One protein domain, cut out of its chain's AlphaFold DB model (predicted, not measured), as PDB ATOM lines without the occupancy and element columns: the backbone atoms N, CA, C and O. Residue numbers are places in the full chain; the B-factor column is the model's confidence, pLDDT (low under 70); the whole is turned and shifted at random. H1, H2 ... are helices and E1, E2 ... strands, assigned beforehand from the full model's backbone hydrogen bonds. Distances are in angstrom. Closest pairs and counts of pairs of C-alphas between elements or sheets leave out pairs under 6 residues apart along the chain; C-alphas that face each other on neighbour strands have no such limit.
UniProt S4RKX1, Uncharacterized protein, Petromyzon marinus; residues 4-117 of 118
ATOM      1  N   ASP A   4     214.987 201.870 136.542       96.88
ATOM      2  CA  ASP A   4     213.757 202.413 135.953       96.88
ATOM      3  C   ASP A   4     213.330 203.724 136.621       96.88
ATOM      4  O   ASP A   4     212.956 204.680 135.944       96.88
ATOM      5  N   LEU A   5     213.458 203.815 137.950       97.69
ATOM      6  CA  LEU A   5     213.156 205.045 138.685       97.69
ATOM      7  C   LEU A   5     214.076 206.207 138.274       97.69
ATOM      8  O   LEU A   5     213.639 207.359 138.262       97.69
ATOM      9  N   ARG A   6     215.335 205.927 137.911       97.94
ATOM     10  CA  ARG A   6     216.272 206.957 137.434       97.94
ATOM     11  C   ARG A   6     215.840 207.486 136.069       97.94
ATOM     12  O   ARG A   6     215.732 208.698 135.903       97.94
ATOM     13  N   VAL A   7     215.501 206.591 135.136       98.25
ATOM     14  CA  VAL A   7     214.951 206.958 133.818       98.25
ATOM     15  C   VAL A   7     213.664 207.768 133.978       98.25
ATOM     16  O   VAL A   7     213.530 208.850 133.407       98.25
ATOM     17  N   PHE A   8     212.739 207.298 134.819       97.94
ATOM     18  CA  PHE A   8     211.491 208.002 135.105       97.94
ATOM     19  C   PHE A   8     211.729 209.401 135.683       97.94
ATOM     20  O   PHE A   8     211.033 210.348 135.326       97.94
ATOM     21  N   THR A   9     212.732 209.555 136.548       98.12
ATOM     22  CA  THR A   9     213.076 210.851 137.141       98.12
ATOM     23  C   THR A   9     213.532 211.853 136.081       98.12
ATOM     24  O   THR A   9     213.045 212.983 136.088       98.12
ATOM     25  N   ILE A  10     214.384 211.434 135.136       98.19
ATOM     26  CA  ILE A  10     214.797 212.271 133.997       98.19
ATOM     27  C   ILE A  10     213.585 212.697 133.166       98.19
ATOM     28  O   ILE A  10     213.405 213.884 132.897       98.19
ATOM     29  N   LEU A  11     212.721 211.745 132.807       98.44
ATOM     30  CA  LEU A  11     211.517 212.023 132.020       98.44
ATOM     31  C   LEU A  11     210.568 212.990 132.738       98.44
ATOM     32  O   LEU A  11     210.049 213.908 132.113       98.44
ATOM     33  N   ARG A  12     210.396 212.842 134.055       98.31
ATOM     34  CA  ARG A  12     209.595 213.764 134.871       98.31
ATOM     35  C   ARG A  12     210.193 215.169 134.903       98.31
ATOM     36  O   ARG A  12     209.453 216.145 134.868       98.31
ATOM     37  N   TRP A  13     211.517 215.297 134.974       98.50
ATOM     38  CA  TRP A  13     212.166 216.608 134.950       98.50
ATOM     39  C   TRP A  13     212.047 217.315 133.597       98.50
ATOM     40  O   TRP A  13     212.068 218.541 133.560       98.50
ATOM     41  N   LEU A  14     211.885 216.578 132.495       98.06
ATOM     42  CA  LEU A  14     211.603 217.160 131.176       98.06
ATOM     43  C   LEU A  14     210.189 217.759 131.073       98.06
ATOM     44  O   LEU A  14     209.960 218.631 130.228       98.06
ATOM     45  N   ASP A  15     209.275 217.335 131.949       97.50
ATOM     46  CA  ASP A  15     207.899 217.835 132.035       97.50
ATOM     47  C   ASP A  15     207.762 219.063 132.959       97.50
ATOM     48  O   ASP A  15     206.669 219.613 133.098       97.50
ATOM     49  N   LEU A  16     208.853 219.508 133.599       98.50
ATOM     50  CA  LEU A  16     208.838 220.702 134.447       98.50
ATOM     51  C   LEU A  16     208.511 221.973 133.641       98.50
ATOM     52  O   LEU A  16     208.827 222.052 132.445       98.50
ATOM     53  N   PRO A  17     207.934 223.003 134.292       98.25
ATOM     54  CA  PRO A  17     207.751 224.311 133.677       98.25
ATOM     55  C   PRO A  17     209.073 224.863 133.124       98.25
ATOM     56  O   PRO A  17     210.126 224.623 133.720       98.25
ATOM     57  N   PRO A  18     209.054 225.666 132.042       97.31
ATOM     58  CA  PRO A  18     210.279 226.162 131.412       97.31
ATOM     59  C   PRO A  18     211.263 226.866 132.356       97.31
ATOM     60  O   PRO A  18     212.463 226.770 132.140       97.31
ATOM     61  N   ALA A  19     210.770 227.541 133.400       98.12
ATOM     62  CA  ALA A  19     211.606 228.241 134.378       98.12
ATOM     63  C   ALA A  19     212.380 227.303 135.327       98.12
ATOM     64  O   ALA A  19     213.377 227.714 135.909       98.12
ATOM     65  N   GLU A  20     211.926 226.060 135.485       98.12
ATOM     66  CA  GLU A  20     212.498 225.071 136.409       98.12
ATOM     67  C   GLU A  20     213.148 223.893 135.677       98.12
ATOM     68  O   GLU A  20     213.874 223.103 136.281       98.12
ATOM     69  N   ARG A  21     212.877 223.747 134.375       98.38
ATOM     70  CA  ARG A  21     213.345 222.624 133.571       98.38
ATOM     71  C   ARG A  21     214.852 222.733 133.297       98.38
ATOM     72  O   ARG A  21     215.269 223.692 132.645       98.38
ATOM     73  N   PRO A  22     215.667 221.748 133.726       97.81
ATOM     74  CA  PRO A  22     217.091 221.733 133.410       97.81
ATOM     75  C   PRO A  22     217.356 221.674 131.900       97.81
ATOM     76  O   PRO A  22     216.515 221.244 131.117       97.81
ATOM     77  N   ILE A  23     218.557 222.079 131.491       96.94
ATOM     78  CA  ILE A  23     219.012 221.979 130.091       96.94
ATOM     79  C   ILE A  23     220.119 220.936 129.897       96.94
ATOM     80  O   ILE A  23     220.391 220.533 128.773       96.94
ATOM     81  N   VAL A  24     220.738 220.475 130.988       98.06
ATOM     82  CA  VAL A  24     221.741 219.403 131.001       98.06
ATOM     83  C   VAL A  24     221.308 218.360 132.019       98.06
ATOM     84  O   VAL A  24     220.915 218.695 133.136       98.06
ATOM     85  N   TYR A  25     221.392 217.094 131.624       98.25
ATOM     86  CA  TYR A  25     220.936 215.955 132.407       98.25
ATOM     87  C   TYR A  25     222.029 214.892 132.466       98.25
ATOM     88  O   TYR A  25     222.706 214.637 131.473       98.25
ATOM     89  N   GLY A  26     222.178 214.254 133.627       97.69
ATOM     90  CA  GLY A  26     223.058 213.105 133.818       97.69
ATOM     91  C   GLY A  26     222.254 211.896 134.273       97.69
ATOM     92  O   GLY A  26     221.500 211.979 135.242       97.69
ATOM     93  N   LEU A  27     222.426 210.770 133.583       97.69
ATOM     94  CA  LEU A  27     221.881 209.475 133.973       97.69
ATOM     95  C   LEU A  27     223.034 208.478 134.050       97.69
ATOM     96  O   LEU A  27     223.776 208.312 133.088       97.69
ATOM     97  N   TYR A  28     223.165 207.812 135.193       97.75
ATOM     98  CA  TYR A  28     224.199 206.815 135.438       97.75
ATOM     99  C   TYR A  28     223.571 205.483 135.846       97.75
ATOM    100  O   TYR A  28     222.558 205.450 136.560       97.75
ATOM    101  N   VAL A  29     224.184 204.389 135.403       97.69
ATOM    102  CA  VAL A  29     223.821 203.005 135.712       97.69
ATOM    103  C   VAL A  29     225.123 202.259 136.003       97.69
ATOM    104  O   VAL A  29     226.043 202.303 135.202       97.69
ATOM    105  N   GLU A  30     225.195 201.553 137.130       97.44
ATOM    106  CA  GLU A  30     226.396 200.821 137.585       97.44
ATOM    107  C   GLU A  30     226.687 199.551 136.758       97.44
ATOM    108  O   GLU A  30     227.572 198.762 137.080       97.44
ATOM    109  N   GLN A  31     225.873 199.276 135.742       97.62
ATOM    110  CA  GLN A  31     225.981 198.106 134.882       97.62
ATOM    111  C   GLN A  31     226.487 198.544 133.506       97.62
ATOM    112  O   GLN A  31     226.078 199.604 133.034       97.62
ATOM    113  N   PRO A  32     227.324 197.734 132.838       97.88
ATOM    114  CA  PRO A  32     227.640 196.334 133.148       97.88
ATOM    115  C   PRO A  32     228.793 196.119 134.146       97.88
ATOM    116  O   PRO A  32     229.114 194.964 134.426       97.88
ATOM    117  N   ASP A  33     229.404 197.185 134.670       98.44
ATOM    118  CA  ASP A  33     230.620 197.133 135.492       98.44
ATOM    119  C   ASP A  33     230.538 196.125 136.651       98.44
ATOM    120  O   ASP A  33     231.332 195.182 136.723       98.44
ATOM    121  N   LEU A  34     229.497 196.229 137.485       97.44
ATOM    122  CA  LEU A  34     229.326 195.344 138.640       97.44
ATOM    123  C   LEU A  34     229.288 193.855 138.246       97.44
ATOM    124  O   LEU A  34     229.918 193.021 138.898       97.44
ATOM    125  N   ASN A  35     228.558 193.491 137.185       97.81
ATOM    126  CA  ASN A  35     228.532 192.098 136.720       97.81
ATOM    127  C   ASN A  35     229.842 191.692 136.035       97.81
ATOM    128  O   ASN A  35     230.235 190.529 136.141       97.81
ATOM    129  N   GLY A  36     230.519 192.628 135.370       98.19
ATOM    130  CA  GLY A  36     231.851 192.421 134.810       98.19
ATOM    131  C   GLY A  36     232.858 192.033 135.887       98.19
ATOM    132  O   GLY A  36     233.565 191.041 135.726       98.19
ATOM    133  N   HIS A  37     232.851 192.731 137.024       97.81
ATOM    134  CA  HIS A  37     233.699 192.408 138.168       97.81
ATOM    135  C   HIS A  37     233.348 191.071 138.836       97.81
ATOM    136  O   HIS A  37     234.249 190.313 139.194       97.81
ATOM    137  N   LEU A  38     232.059 190.763 139.010       97.25
ATOM    138  CA  LEU A  38     231.628 189.555 139.727       97.25
ATOM    139  C   LEU A  38     231.780 188.268 138.909       97.25
ATOM    140  O   LEU A  38     232.045 187.210 139.479       97.25
ATOM    141  N   TYR A  39     231.573 188.341 137.594       97.50
ATOM    142  CA  TYR A  39     231.445 187.154 136.742       97.50
ATOM    143  C   TYR A  39     232.436 187.110 135.577       97.50
ATOM    144  O   TYR A  39     232.522 186.083 134.905       97.50
ATOM    145  N   GLY A  40     233.178 188.189 135.338       97.69
ATOM    146  CA  GLY A  40     234.047 188.355 134.180       97.69
ATOM    147  C   GLY A  40     233.302 188.944 132.971       97.69
ATOM    148  O   GLY A  40     232.113 188.647 132.764       97.69
ATOM    149  N   PRO A  41     233.979 189.766 132.143       97.75
ATOM    150  CA  PRO A  41     233.389 190.459 130.994       97.75
ATOM    151  C   PRO A  41     232.741 189.531 129.959       97.75
ATOM    152  O   PRO A  41     231.766 189.919 129.324       97.75
ATOM    153  N   ASN A  42     233.235 188.298 129.811       96.81
ATOM    154  CA  ASN A  42     232.746 187.338 128.814       96.81
ATOM    155  C   ASN A  42     231.643 186.397 129.338       96.81
ATOM    156  O   ASN A  42     231.307 185.396 128.702       96.81
ATOM    157  N   SER A  43     231.080 186.676 130.515       97.81
ATOM    158  CA  SER A  43     230.088 185.807 131.149       97.81
ATOM    159  C   SER A  43     228.674 185.967 130.579       97.81
ATOM    160  O   SER A  43     228.260 187.033 130.121       97.81
ATOM    161  N   PHE A  44     227.860 184.911 130.705       97.94
ATOM    162  CA  PHE A  44     226.429 184.992 130.386       97.94
ATOM    163  C   PHE A  44     225.702 186.042 131.245       97.94
ATOM    164  O   PHE A  44     224.770 186.682 130.771       97.94
ATOM    165  N   LYS A  45     226.152 186.262 132.489       97.44
ATOM    166  CA  LYS A  45     225.593 187.284 133.386       97.44
ATOM    167  C   LYS A  45     225.786 188.695 132.833       97.44
ATOM    168  O   LYS A  45     224.830 189.468 132.831       97.44
ATOM    169  N   VAL A  46     226.969 188.999 132.293       98.06
ATOM    170  CA  VAL A  46     227.221 190.273 131.603       98.06
ATOM    171  C   VAL A  46     226.357 190.392 130.350       98.06
ATOM    172  O   VAL A  46     225.721 191.421 130.140       98.06
ATOM    173  N   LYS A  47     226.222 189.326 129.554       97.94
ATOM    174  CA  LYS A  47     225.318 189.349 128.392       97.94
ATOM    175  C   LYS A  47     223.871 189.672 128.788       97.94
ATOM    176  O   LYS A  47     223.238 190.498 128.138       97.94
ATOM    177  N   SER A  48     223.351 189.055 129.848       98.06
ATOM    178  CA  SER A  48     222.000 189.342 130.343       98.06
ATOM    179  C   SER A  48     221.852 190.778 130.844       98.06
ATOM    180  O   SER A  48     220.830 191.403 130.570       98.06
ATOM    181  N   ILE A  49     222.849 191.320 131.554       97.62
ATOM    182  CA  ILE A  49     222.742 192.689 132.066       97.62
ATOM    183  C   ILE A  49     222.857 193.738 130.960       97.62
ATOM    184  O   ILE A  49     222.221 194.779 131.060       97.62
ATOM    185  N   LEU A  50     223.602 193.459 129.886       98.19
ATOM    186  CA  LEU A  50     223.660 194.341 128.718       98.19
ATOM    187  C   LEU A  50     222.288 194.486 128.053       98.19
ATOM    188  O   LEU A  50     221.899 195.602 127.730       98.19
ATOM    189  N   VAL A  51     221.532 193.389 127.916       98.44
ATOM    190  CA  VAL A  51     220.145 193.439 127.415       98.44
ATOM    191  C   VAL A  51     219.273 194.298 128.330       98.44
ATOM    192  O   VAL A  51     218.535 195.149 127.855       98.44
ATOM    193  N   TYR A  52     219.404 194.144 129.648       97.94
ATOM    194  CA  TYR A  52     218.666 194.974 130.600       97.94
ATOM    195  C   TYR A  52     219.020 196.473 130.499       97.94
ATOM    196  O   TYR A  52     218.135 197.324 130.567       97.94
ATOM    197  N   VAL A  53     220.300 196.821 130.320       98.19
ATOM    198  CA  VAL A  53     220.719 198.220 130.117       98.19
ATOM    199  C   VAL A  53     220.179 198.772 128.795       98.19
ATOM    200  O   VAL A  53     219.701 199.905 128.766       98.19
ATOM    201  N   ASP A  54     220.184 197.972 127.727       98.62
ATOM    202  CA  ASP A  54     219.578 198.334 126.441       98.62
ATOM    203  C   ASP A  54     218.065 198.597 126.576       98.62
ATOM    204  O   ASP A  54     217.560 199.614 126.101       98.62
ATOM    205  N   GLU A  55     217.345 197.773 127.344       98.50
ATOM    206  CA  GLU A  55     215.927 198.000 127.659       98.50
ATOM    207  C   GLU A  55     215.688 199.313 128.427       98.50
ATOM    208  O   GLU A  55     214.689 199.998 128.189       98.50
ATOM    209  N   LEU A  56     216.585 199.699 129.342       98.31
ATOM    210  CA  LEU A  56     216.501 200.991 130.041       98.31
ATOM    211  C   LEU A  56     216.688 202.170 129.082       98.31
ATOM    212  O   LEU A  56     215.967 203.168 129.189       98.31
ATOM    213  N   VAL A  57     217.622 202.051 128.136       98.44
ATOM    214  CA  VAL A  57     217.795 203.036 127.061       98.44
ATOM    215  C   VAL A  57     216.533 203.100 126.204       98.44
ATOM    216  O   VAL A  57     216.034 204.195 125.944       98.44
ATOM    217  N   GLY A  58     215.950 201.954 125.848       98.56
ATOM    218  CA  GLY A  58     214.668 201.874 125.145       98.56
ATOM    219  C   GLY A  58     213.557 202.640 125.868       98.56
ATOM    220  O   GLY A  58     212.906 203.496 125.270       98.56
ATOM    221  N   LYS A  59     213.405 202.438 127.183       98.62
ATOM    222  CA  LYS A  59     212.422 203.164 128.013       98.62
ATOM    223  C   LYS A  59     212.643 204.679 128.010       98.62
ATOM    224  O   LYS A  59     211.668 205.433 127.954       98.62
ATOM    225  N   LEU A  60     213.897 205.139 128.054       98.56
ATOM    226  CA  LEU A  60     214.220 206.563 127.921       98.56
ATOM    227  C   LEU A  60     213.782 207.090 126.547       98.56
ATOM    228  O   LEU A  60     213.063 208.087 126.476       98.56
ATOM    229  N   MET A  61     214.170 206.406 125.468       98.69
ATOM    230  CA  MET A  61     213.861 206.816 124.095       98.69
ATOM    231  C   MET A  61     212.355 206.829 123.812       98.69
ATOM    232  O   MET A  61     211.849 207.787 123.221       98.69
ATOM    233  N   ASP A  62     211.620 205.823 124.284       98.75
ATOM    234  CA  ASP A  62     210.162 205.768 124.185       98.75
ATOM    235  C   ASP A  62     209.508 206.907 124.968       98.75
ATOM    236  O   ASP A  62     208.614 207.585 124.454       98.75
ATOM    237  N   GLY A  63     209.990 207.184 126.183       98.56
ATOM    238  CA  GLY A  63     209.523 208.303 126.996       98.56
ATOM    239  C   GLY A  63     209.747 209.666 126.332       98.56
ATOM    240  O   GLY A  63     208.870 210.533 126.398       98.56
ATOM    241  N   LEU A  64     210.879 209.850 125.647       98.69
ATOM    242  CA  LEU A  64     211.155 211.040 124.838       98.69
ATOM    243  C   LEU A  64     210.247 211.112 123.610       98.69
ATOM    244  O   LEU A  64     209.758 212.187 123.259       98.69
ATOM    245  N   LYS A  65     209.994 209.982 122.945       98.69
ATOM    246  CA  LYS A  65     209.118 209.924 121.771       98.69
ATOM    247  C   LYS A  65     207.677 210.273 122.123       98.69
ATOM    248  O   LYS A  65     207.083 211.089 121.425       98.69
ATOM    249  N   GLN A  66     207.160 209.747 123.232       98.50
ATOM    250  CA  GLN A  66     205.828 210.074 123.760       98.50
ATOM    251  C   GLN A  66     205.658 211.574 124.059       98.50
ATOM    252  O   GLN A  66     204.556 212.101 123.947       98.50
ATOM    253  N   ARG A  67     206.752 212.276 124.382       97.88
ATOM    254  CA  ARG A  67     206.787 213.730 124.621       97.88
ATOM    255  C   ARG A  67     207.092 214.558 123.371       97.88
ATOM    256  O   ARG A  67     207.244 215.769 123.470       97.88
ATOM    257  N   ASN A  68     207.228 213.930 122.202       98.31
ATOM    258  CA  ASN A  68     207.721 214.560 120.971       98.31
ATOM    259  C   ASN A  68     209.130 215.184 121.098       98.31
ATOM    260  O   ASN A  68     209.512 216.031 120.297       98.31
ATOM    261  N   LEU A  69     209.935 214.724 122.062       98.19
ATOM    262  CA  LEU A  69     211.284 215.232 122.343       98.19
ATOM    263  C   LEU A  69     212.407 214.414 121.687       98.19
ATOM    264  O   LEU A  69     213.535 214.886 121.608       98.19
ATOM    265  N   HIS A  70     212.112 213.222 121.163       97.50
ATOM    266  CA  HIS A  70     213.093 212.318 120.530       97.50
ATOM    267  C   HIS A  70     213.859 212.892 119.317       97.50
ATOM    268  O   HIS A  70     214.820 212.278 118.869       97.50
ATOM    269  N   LYS A  71     213.428 214.033 118.762       97.75
ATOM    270  CA  LYS A  71     214.119 214.773 117.685       97.75
ATOM    271  C   LYS A  71     214.579 216.172 118.120       97.75
ATOM    272  O   LYS A  71     214.847 217.017 117.276       97.75
ATOM    273  N   CYS A  72     214.567 216.432 119.422       97.25
ATOM    274  CA  CYS A  72     214.872 217.727 120.029       97.25
ATOM    275  C   CYS A  72     215.998 217.601 121.062       97.25
ATOM    276  O   CYS A  72     216.834 218.487 121.169       97.25
ATOM    277  N   VAL A  73     216.023 216.497 121.813       97.44
ATOM    278  CA  VAL A  73     217.066 216.223 122.806       97.44
ATOM    279  C   VAL A  73     218.285 215.609 122.125       97.44
ATOM    280  O   VAL A  73     218.173 214.560 121.489       97.44
ATOM    281  N   ASP A  74     219.447 216.224 122.327       98.31
ATOM    282  CA  ASP A  74     220.743 215.632 122.002       98.31
ATOM    283  C   ASP A  74     221.142 214.624 123.085       98.31
ATOM    284  O   ASP A  74     221.104 214.923 124.281       98.31
ATOM    285  N   ILE A  75     221.527 213.415 122.674       98.00
ATOM    286  CA  ILE A  75     221.873 212.325 123.592       98.00
ATOM    287  C   ILE A  75     223.282 211.839 123.291       98.00
ATOM    288  O   ILE A  75     223.615 211.524 122.149       98.00
ATOM    289  N   MET A  76     224.089 211.721 124.343       98.19
ATOM    290  CA  MET A  76     225.413 211.120 124.286       98.19
ATOM    291  C   MET A  76     225.446 209.893 125.196       98.19
ATOM    292  O   MET A  76     225.293 210.010 126.411       98.19
ATOM    293  N   PHE A  77     225.648 208.716 124.605       97.44
ATOM    294  CA  PHE A  77     225.883 207.483 125.351       97.44
ATOM    295  C   PHE A  77     227.385 207.313 125.559       97.44
ATOM    296  O   PHE A  77     228.144 207.276 124.591       97.44
ATOM    297  N   VAL A  78     227.807 207.223 126.817       98.12
ATOM    298  CA  VAL A  78     229.219 207.103 127.197       98.12
ATOM    299  C   VAL A  78     229.408 206.009 128.240       98.12
ATOM    300  O   VAL A  78     228.474 205.648 128.953       98.12
ATOM    301  N   SER A  79     230.639 205.516 128.322       98.19
ATOM    302  CA  SER A  79     231.143 204.683 129.411       98.19
ATOM    303  C   SER A  79     232.381 205.364 129.979       98.19
ATOM    304  O   SER A  79     233.095 206.055 129.250       98.19
ATOM    305  N   ASP A  80     232.638 205.176 131.263       98.31
ATOM    306  CA  ASP A  80     233.848 205.643 131.936       98.31
ATOM    307  C   ASP A  80     235.078 204.806 131.558       98.31
ATOM    308  O   ASP A  80     236.153 205.358 131.320       98.31
ATOM    309  N   HIS A  81     234.926 203.484 131.456       98.25
ATOM    310  CA  HIS A  81     235.997 202.569 131.062       98.25
ATOM    311  C   HIS A  81     235.479 201.253 130.447       98.25
ATOM    312  O   HIS A  81     234.283 201.069 130.219       98.25
ATOM    313  N   GLY A  82     236.418 200.353 130.120       97.75
ATOM    314  CA  GLY A  82     236.154 198.969 129.704       97.75
ATOM    315  C   GLY A  82     236.309 197.964 130.854       97.75
ATOM    316  O   GLY A  82     236.421 198.346 132.014       97.75
ATOM    317  N   MET A  83     236.359 196.668 130.540       98.00
ATOM    318  CA  MET A  83     236.537 195.590 131.523       98.00
ATOM    319  C   MET A  83     237.472 194.510 130.967       98.00
ATOM    320  O   MET A  83     237.479 194.263 129.761       98.00
ATOM    321  N   ALA A  84     238.248 193.851 131.831       97.06
ATOM    322  CA  ALA A  84     239.192 192.803 131.442       97.06
ATOM    323  C   ALA A  84     239.070 191.556 132.328       97.06
ATOM    324  O   ALA A  84     238.821 191.656 133.528       97.06
ATOM    325  N   ASP A  85     239.289 190.378 131.736       96.25
ATOM    326  CA  ASP A  85     239.367 189.118 132.477       96.25
ATOM    327  C   ASP A  85     240.676 189.025 133.275       96.25
ATOM    328  O   ASP A  85     241.785 189.195 132.751       96.25
ATOM    329  N   VAL A  86     240.558 188.649 134.546       94.00
ATOM    330  CA  VAL A  86     241.694 188.468 135.454       94.00
ATOM    331  C   VAL A  86     241.935 186.991 135.749       94.00
ATOM    332  O   VAL A  86     241.021 186.173 135.759       94.00
ATOM    333  N   SER A  87     243.194 186.634 135.983       95.25
ATOM    334  CA  SER A  87     243.593 185.286 136.395       95.25
ATOM    335  C   SER A  87     244.564 185.391 137.551       95.25
ATOM    336  O   SER A  87     245.472 186.216 137.502       95.25
ATOM    337  N   ARG A  88     244.449 184.490 138.533       94.81
ATOM    338  CA  ARG A  88     245.417 184.374 139.636       94.81
ATOM    339  C   ARG A  88     246.839 184.089 139.143       94.81
ATOM    340  O   ARG A  88     247.784 184.477 139.808       94.81
ATOM    341  N   SER A  89     246.990 183.463 137.972       96.94
ATOM    342  CA  SER A  89     248.300 183.229 137.342       96.94
ATOM    343  C   SER A  89     248.950 184.485 136.750       96.94
ATOM    344  O   SER A  89     250.086 184.417 136.300       96.94
ATOM    345  N   ARG A  90     248.225 185.609 136.701       95.94
ATOM    346  CA  ARG A  90     248.695 186.905 136.192       95.94
ATOM    347  C   ARG A  90     248.652 187.977 137.286       95.94
ATOM    348  O   ARG A  90     248.370 189.138 136.999       95.94
ATOM    349  N   VAL A  91     248.850 187.573 138.541       96.50
ATOM    350  CA  VAL A  91     248.917 188.475 139.696       96.50
ATOM    351  C   VAL A  91     250.311 188.381 140.294       96.50
ATOM    352  O   VAL A  91     250.730 187.310 140.725       96.50
ATOM    353  N   GLU A  92     250.999 189.515 140.330       94.31
ATOM    354  CA  GLU A  92     252.286 189.662 141.001       94.31
ATOM    355  C   GLU A  92     252.073 190.117 142.446       94.31
ATOM    356  O   GLU A  92     251.250 190.994 142.719       94.31
ATOM    357  N   PHE A  93     252.842 189.545 143.370       93.56
ATOM    358  CA  PHE A  93     252.839 189.926 144.779       93.56
ATOM    359  C   PHE A  93     254.209 190.485 145.150       93.56
ATOM    360  O   PHE A  93     255.222 189.820 144.952       93.56
ATOM    361  N   LEU A  94     254.255 191.688 145.728       91.81
ATOM    362  CA  LEU A  94     255.525 192.299 146.140       91.81
ATOM    363  C   LEU A  94     256.271 191.471 147.194       91.81
ATOM    364  O   LEU A  94     257.499 191.462 147.201       91.81
ATOM    365  N   SER A  95     255.549 190.719 148.028       89.94
ATOM    366  CA  SER A  95     256.126 189.788 149.003       89.94
ATOM    367  C   SER A  95     256.909 188.630 148.369       89.94
ATOM    368  O   SER A  95     257.700 187.989 149.055       89.94
ATOM    369  N   SER A  96     256.744 188.373 147.067       92.69
ATOM    370  CA  SER A  96     257.585 187.426 146.323       92.69
ATOM    371  C   SER A  96     258.994 187.967 146.053       92.69
ATOM    372  O   SER A  96     259.892 187.192 145.736       92.69
ATOM    373  N   TYR A  97     259.193 189.285 146.167       91.50
ATOM    374  CA  TYR A  97     260.445 189.978 145.842       91.50
ATOM    375  C   TYR A  97     261.085 190.656 147.060       91.50
ATOM    376  O   TYR A  97     262.301 190.846 147.088       91.50
ATOM    377  N   LEU A  98     260.283 191.031 148.062       89.81
ATOM    378  CA  LEU A  98     260.705 191.781 149.244       89.81
ATOM    379  C   LEU A  98     260.354 191.019 150.522       89.81
ATOM    380  O   LEU A  98     259.241 190.525 150.681       89.81
ATOM    381  N   THR A  99     261.294 190.977 151.466       86.81
ATOM    382  CA  THR A  99     261.111 190.329 152.775       86.81
ATOM    383  C   THR A  99     260.338 191.184 153.777       86.81
ATOM    384  O   THR A  99     259.811 190.648 154.745       86.81
ATOM    385  N   ASN A 100     260.265 192.499 153.556       84.75
ATOM    386  CA  ASN A 100     259.501 193.439 154.370       84.75
ATOM    387  C   ASN A 100     258.712 194.377 153.447       84.75
ATOM    388  O   ASN A 100     259.297 195.050 152.596       84.75
ATOM    389  N   VAL A 101     257.392 194.398 153.623       85.19
ATOM    390  CA  VAL A 101     256.453 195.257 152.887       85.19
ATOM    391  C   VAL A 101     255.720 196.241 153.806       85.19
ATOM    392  O   VAL A 101     254.848 196.970 153.354       85.19
ATOM    393  N   ASP A 102     256.099 196.297 155.083       86.75
ATOM    394  CA  ASP A 102     255.406 197.057 156.127       86.75
ATOM    395  C   ASP A 102     255.816 198.533 156.165       86.75
ATOM    396  O   ASP A 102     255.247 199.294 156.938       86.75
ATOM    397  N   ASN A 103     256.803 198.950 155.364       89.44
ATOM    398  CA  ASN A 103     257.310 200.330 155.325       89.44
ATOM    399  C   ASN A 103     256.681 201.180 154.210       89.44
ATOM    400  O   ASN A 103     257.052 202.344 154.042       89.44
ATOM    401  N   PHE A 104     255.783 200.603 153.414       91.19
ATOM    402  CA  PHE A 104     255.123 201.303 152.325       91.19
ATOM    403  C   PHE A 104     253.664 200.880 152.186       91.19
ATOM    404  O   PHE A 104     253.289 199.739 152.448       91.19
ATOM    405  N   GLU A 105     252.851 201.800 151.693       92.44
ATOM    406  CA  GLU A 105     251.490 201.547 151.270       92.44
ATOM    407  C   GLU A 105     251.486 201.156 149.788       92.44
ATOM    408  O   GLU A 105     252.068 201.840 148.937       92.44
ATOM    409  N   LEU A 106     250.814 200.048 149.472       92.31
ATOM    410  CA  LEU A 106     250.572 199.594 148.106       92.31
ATOM    411  C   LEU A 106     249.117 199.863 147.722       92.31
ATOM    412  O   LEU A 106     248.200 199.202 148.213       92.31
ATOM    413  N   ILE A 107     248.912 200.738 146.741       94.88
ATOM    414  CA  ILE A 107     247.651 200.796 146.004       94.88
ATOM    415  C   ILE A 107     247.720 199.706 144.938       94.88
ATOM    416  O   ILE A 107     248.485 199.816 143.980       94.88
ATOM    417  N   HIS A 108     246.955 198.632 145.126       94.81
ATOM    418  CA  HIS A 108     246.974 197.465 144.247       94.81
ATOM    419  C   HIS A 108     246.122 197.655 142.979       94.81
ATOM    420  O   HIS A 108     245.270 198.538 142.894       94.81
ATOM    421  N   GLY A 109     246.311 196.769 141.997       95.31
ATOM    422  CA  GLY A 109     245.570 196.749 140.732       95.31
ATOM    423  C   GLY A 109     246.480 196.901 139.512       95.31
ATOM    424  O   GLY A 109     247.700 196.908 139.630       95.31
ATOM    425  N   SER A 110     245.889 197.027 138.323       94.94
ATOM    426  CA  SER A 110     246.634 197.146 137.056       94.94
ATOM    427  C   SER A 110     247.423 198.454 136.919       94.94
ATOM    428  O   SER A 110     248.360 198.522 136.133       94.94
ATOM    429  N   SER A 111     247.060 199.486 137.683       95.69
ATOM    430  CA  SER A 111     247.763 200.776 137.772       95.69
ATOM    431  C   SER A 111     248.310 200.992 139.186       95.69
ATOM    432  O   SER A 111     247.995 201.991 139.840       95.69
ATOM    433  N   ALA A 112     249.061 200.001 139.678       96.31
ATOM    434  CA  ALA A 112     249.566 199.975 141.045       96.31
ATOM    435  C   ALA A 112     250.517 201.142 141.357       96.31
ATOM    436  O   ALA A 112     251.250 201.616 140.487       96.31
ATOM    437  N   ARG A 113     250.517 201.594 142.616       96.25
ATOM    438  CA  ARG A 113     251.397 202.662 143.126       96.25
ATOM    439  C   ARG A 113     251.929 202.299 144.508       96.25
ATOM    440  O   ARG A 113     251.223 201.649 145.273       96.25
ATOM    441  N   ILE A 114     253.150 202.733 144.816       93.62
ATOM    442  CA  ILE A 114     253.813 202.510 146.107       93.62
ATOM    443  C   ILE A 114     254.149 203.868 146.720       93.62
ATOM    444  O   ILE A 114     254.696 204.734 146.035       93.62
ATOM    445  N   HIS A 115     253.838 204.033 148.000       93.06
ATOM    446  CA  HIS A 115     254.112 205.242 148.772       93.06
ATOM    447  C   HIS A 115     254.820 204.848 150.074       93.06
ATOM    448  O   HIS A 115     254.401 203.871 150.685       93.06
ATOM    449  N   PRO A 116     255.879 205.545 150.524       90.75
ATOM    450  CA  PRO A 116     256.441 205.281 151.846       90.75
ATOM    451  C   PRO A 116     255.397 205.578 152.925       90.75
ATOM    452  O   PRO A 116     254.599 206.505 152.772       90.75
ATOM    453  N   ASN A 117     255.419 204.815 154.014       85.38
ATOM    454  CA  ASN A 117     254.592 205.131 155.174       85.38
ATOM    455  C   ASN A 117     255.037 206.470 155.781       85.38
ATOM    456  O   ASN A 117     256.232 206.779 155.787       85.38
TER     457      ASN A 117
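Overview. This is residues 4 to 117 of the 118 residues of an uncharacterized protein of Petromyzon marinus (UniProt S4RKX1). The long helix H3 makes a helical body with H1, packed on its residues 56 to 64, and H2, packed on its residues 45 to 49; from it the long link of residues 67 to 103, of which 95 to 101 stand free and stick out, runs to a small antiparallel hairpin, E1 and E2, whose centres are the farthest from the mean of the C-alphas. The printed part has 114 residues with three named helices, then two named strands, E1 and E2 in one antiparallel sheet: mostly helix, with under half of the residues in named elements. It is extended, radius of gyration of the C-alphas 21.6 A, spans 66 by 36 by 20 A.

Arrangement. E1, residues 104 to 107, and E2, residues 113 to 116, form a hairpin; N 105 and O 115, 2.8 A, are within hydrogen-bond range. H1, residues 4 to 14, touches H3, residues 44 to 66, at 56 to 64 alone, closest C-alphas Val 7 and Leu 60, 6.0 A, the same way, shallow tilt 23 degrees. H2, residues 33 to 39, forms a hairpin with H3, touching 45 to 49 alone, closest C-alphas Asn 35 and Val 46, 5.6 A. Each helix has every O i to N i+4 pair within range.

Along the chain. H3 spans 33.1 A; C-alpha 4 is at (213.757, 202.413, 135.953), C-alpha 116 at (256.441, 205.281, 151.846).

Size, cuts and confidence. The uncut printed part has a long link, residues 67 to 103; no printed residue is under 70.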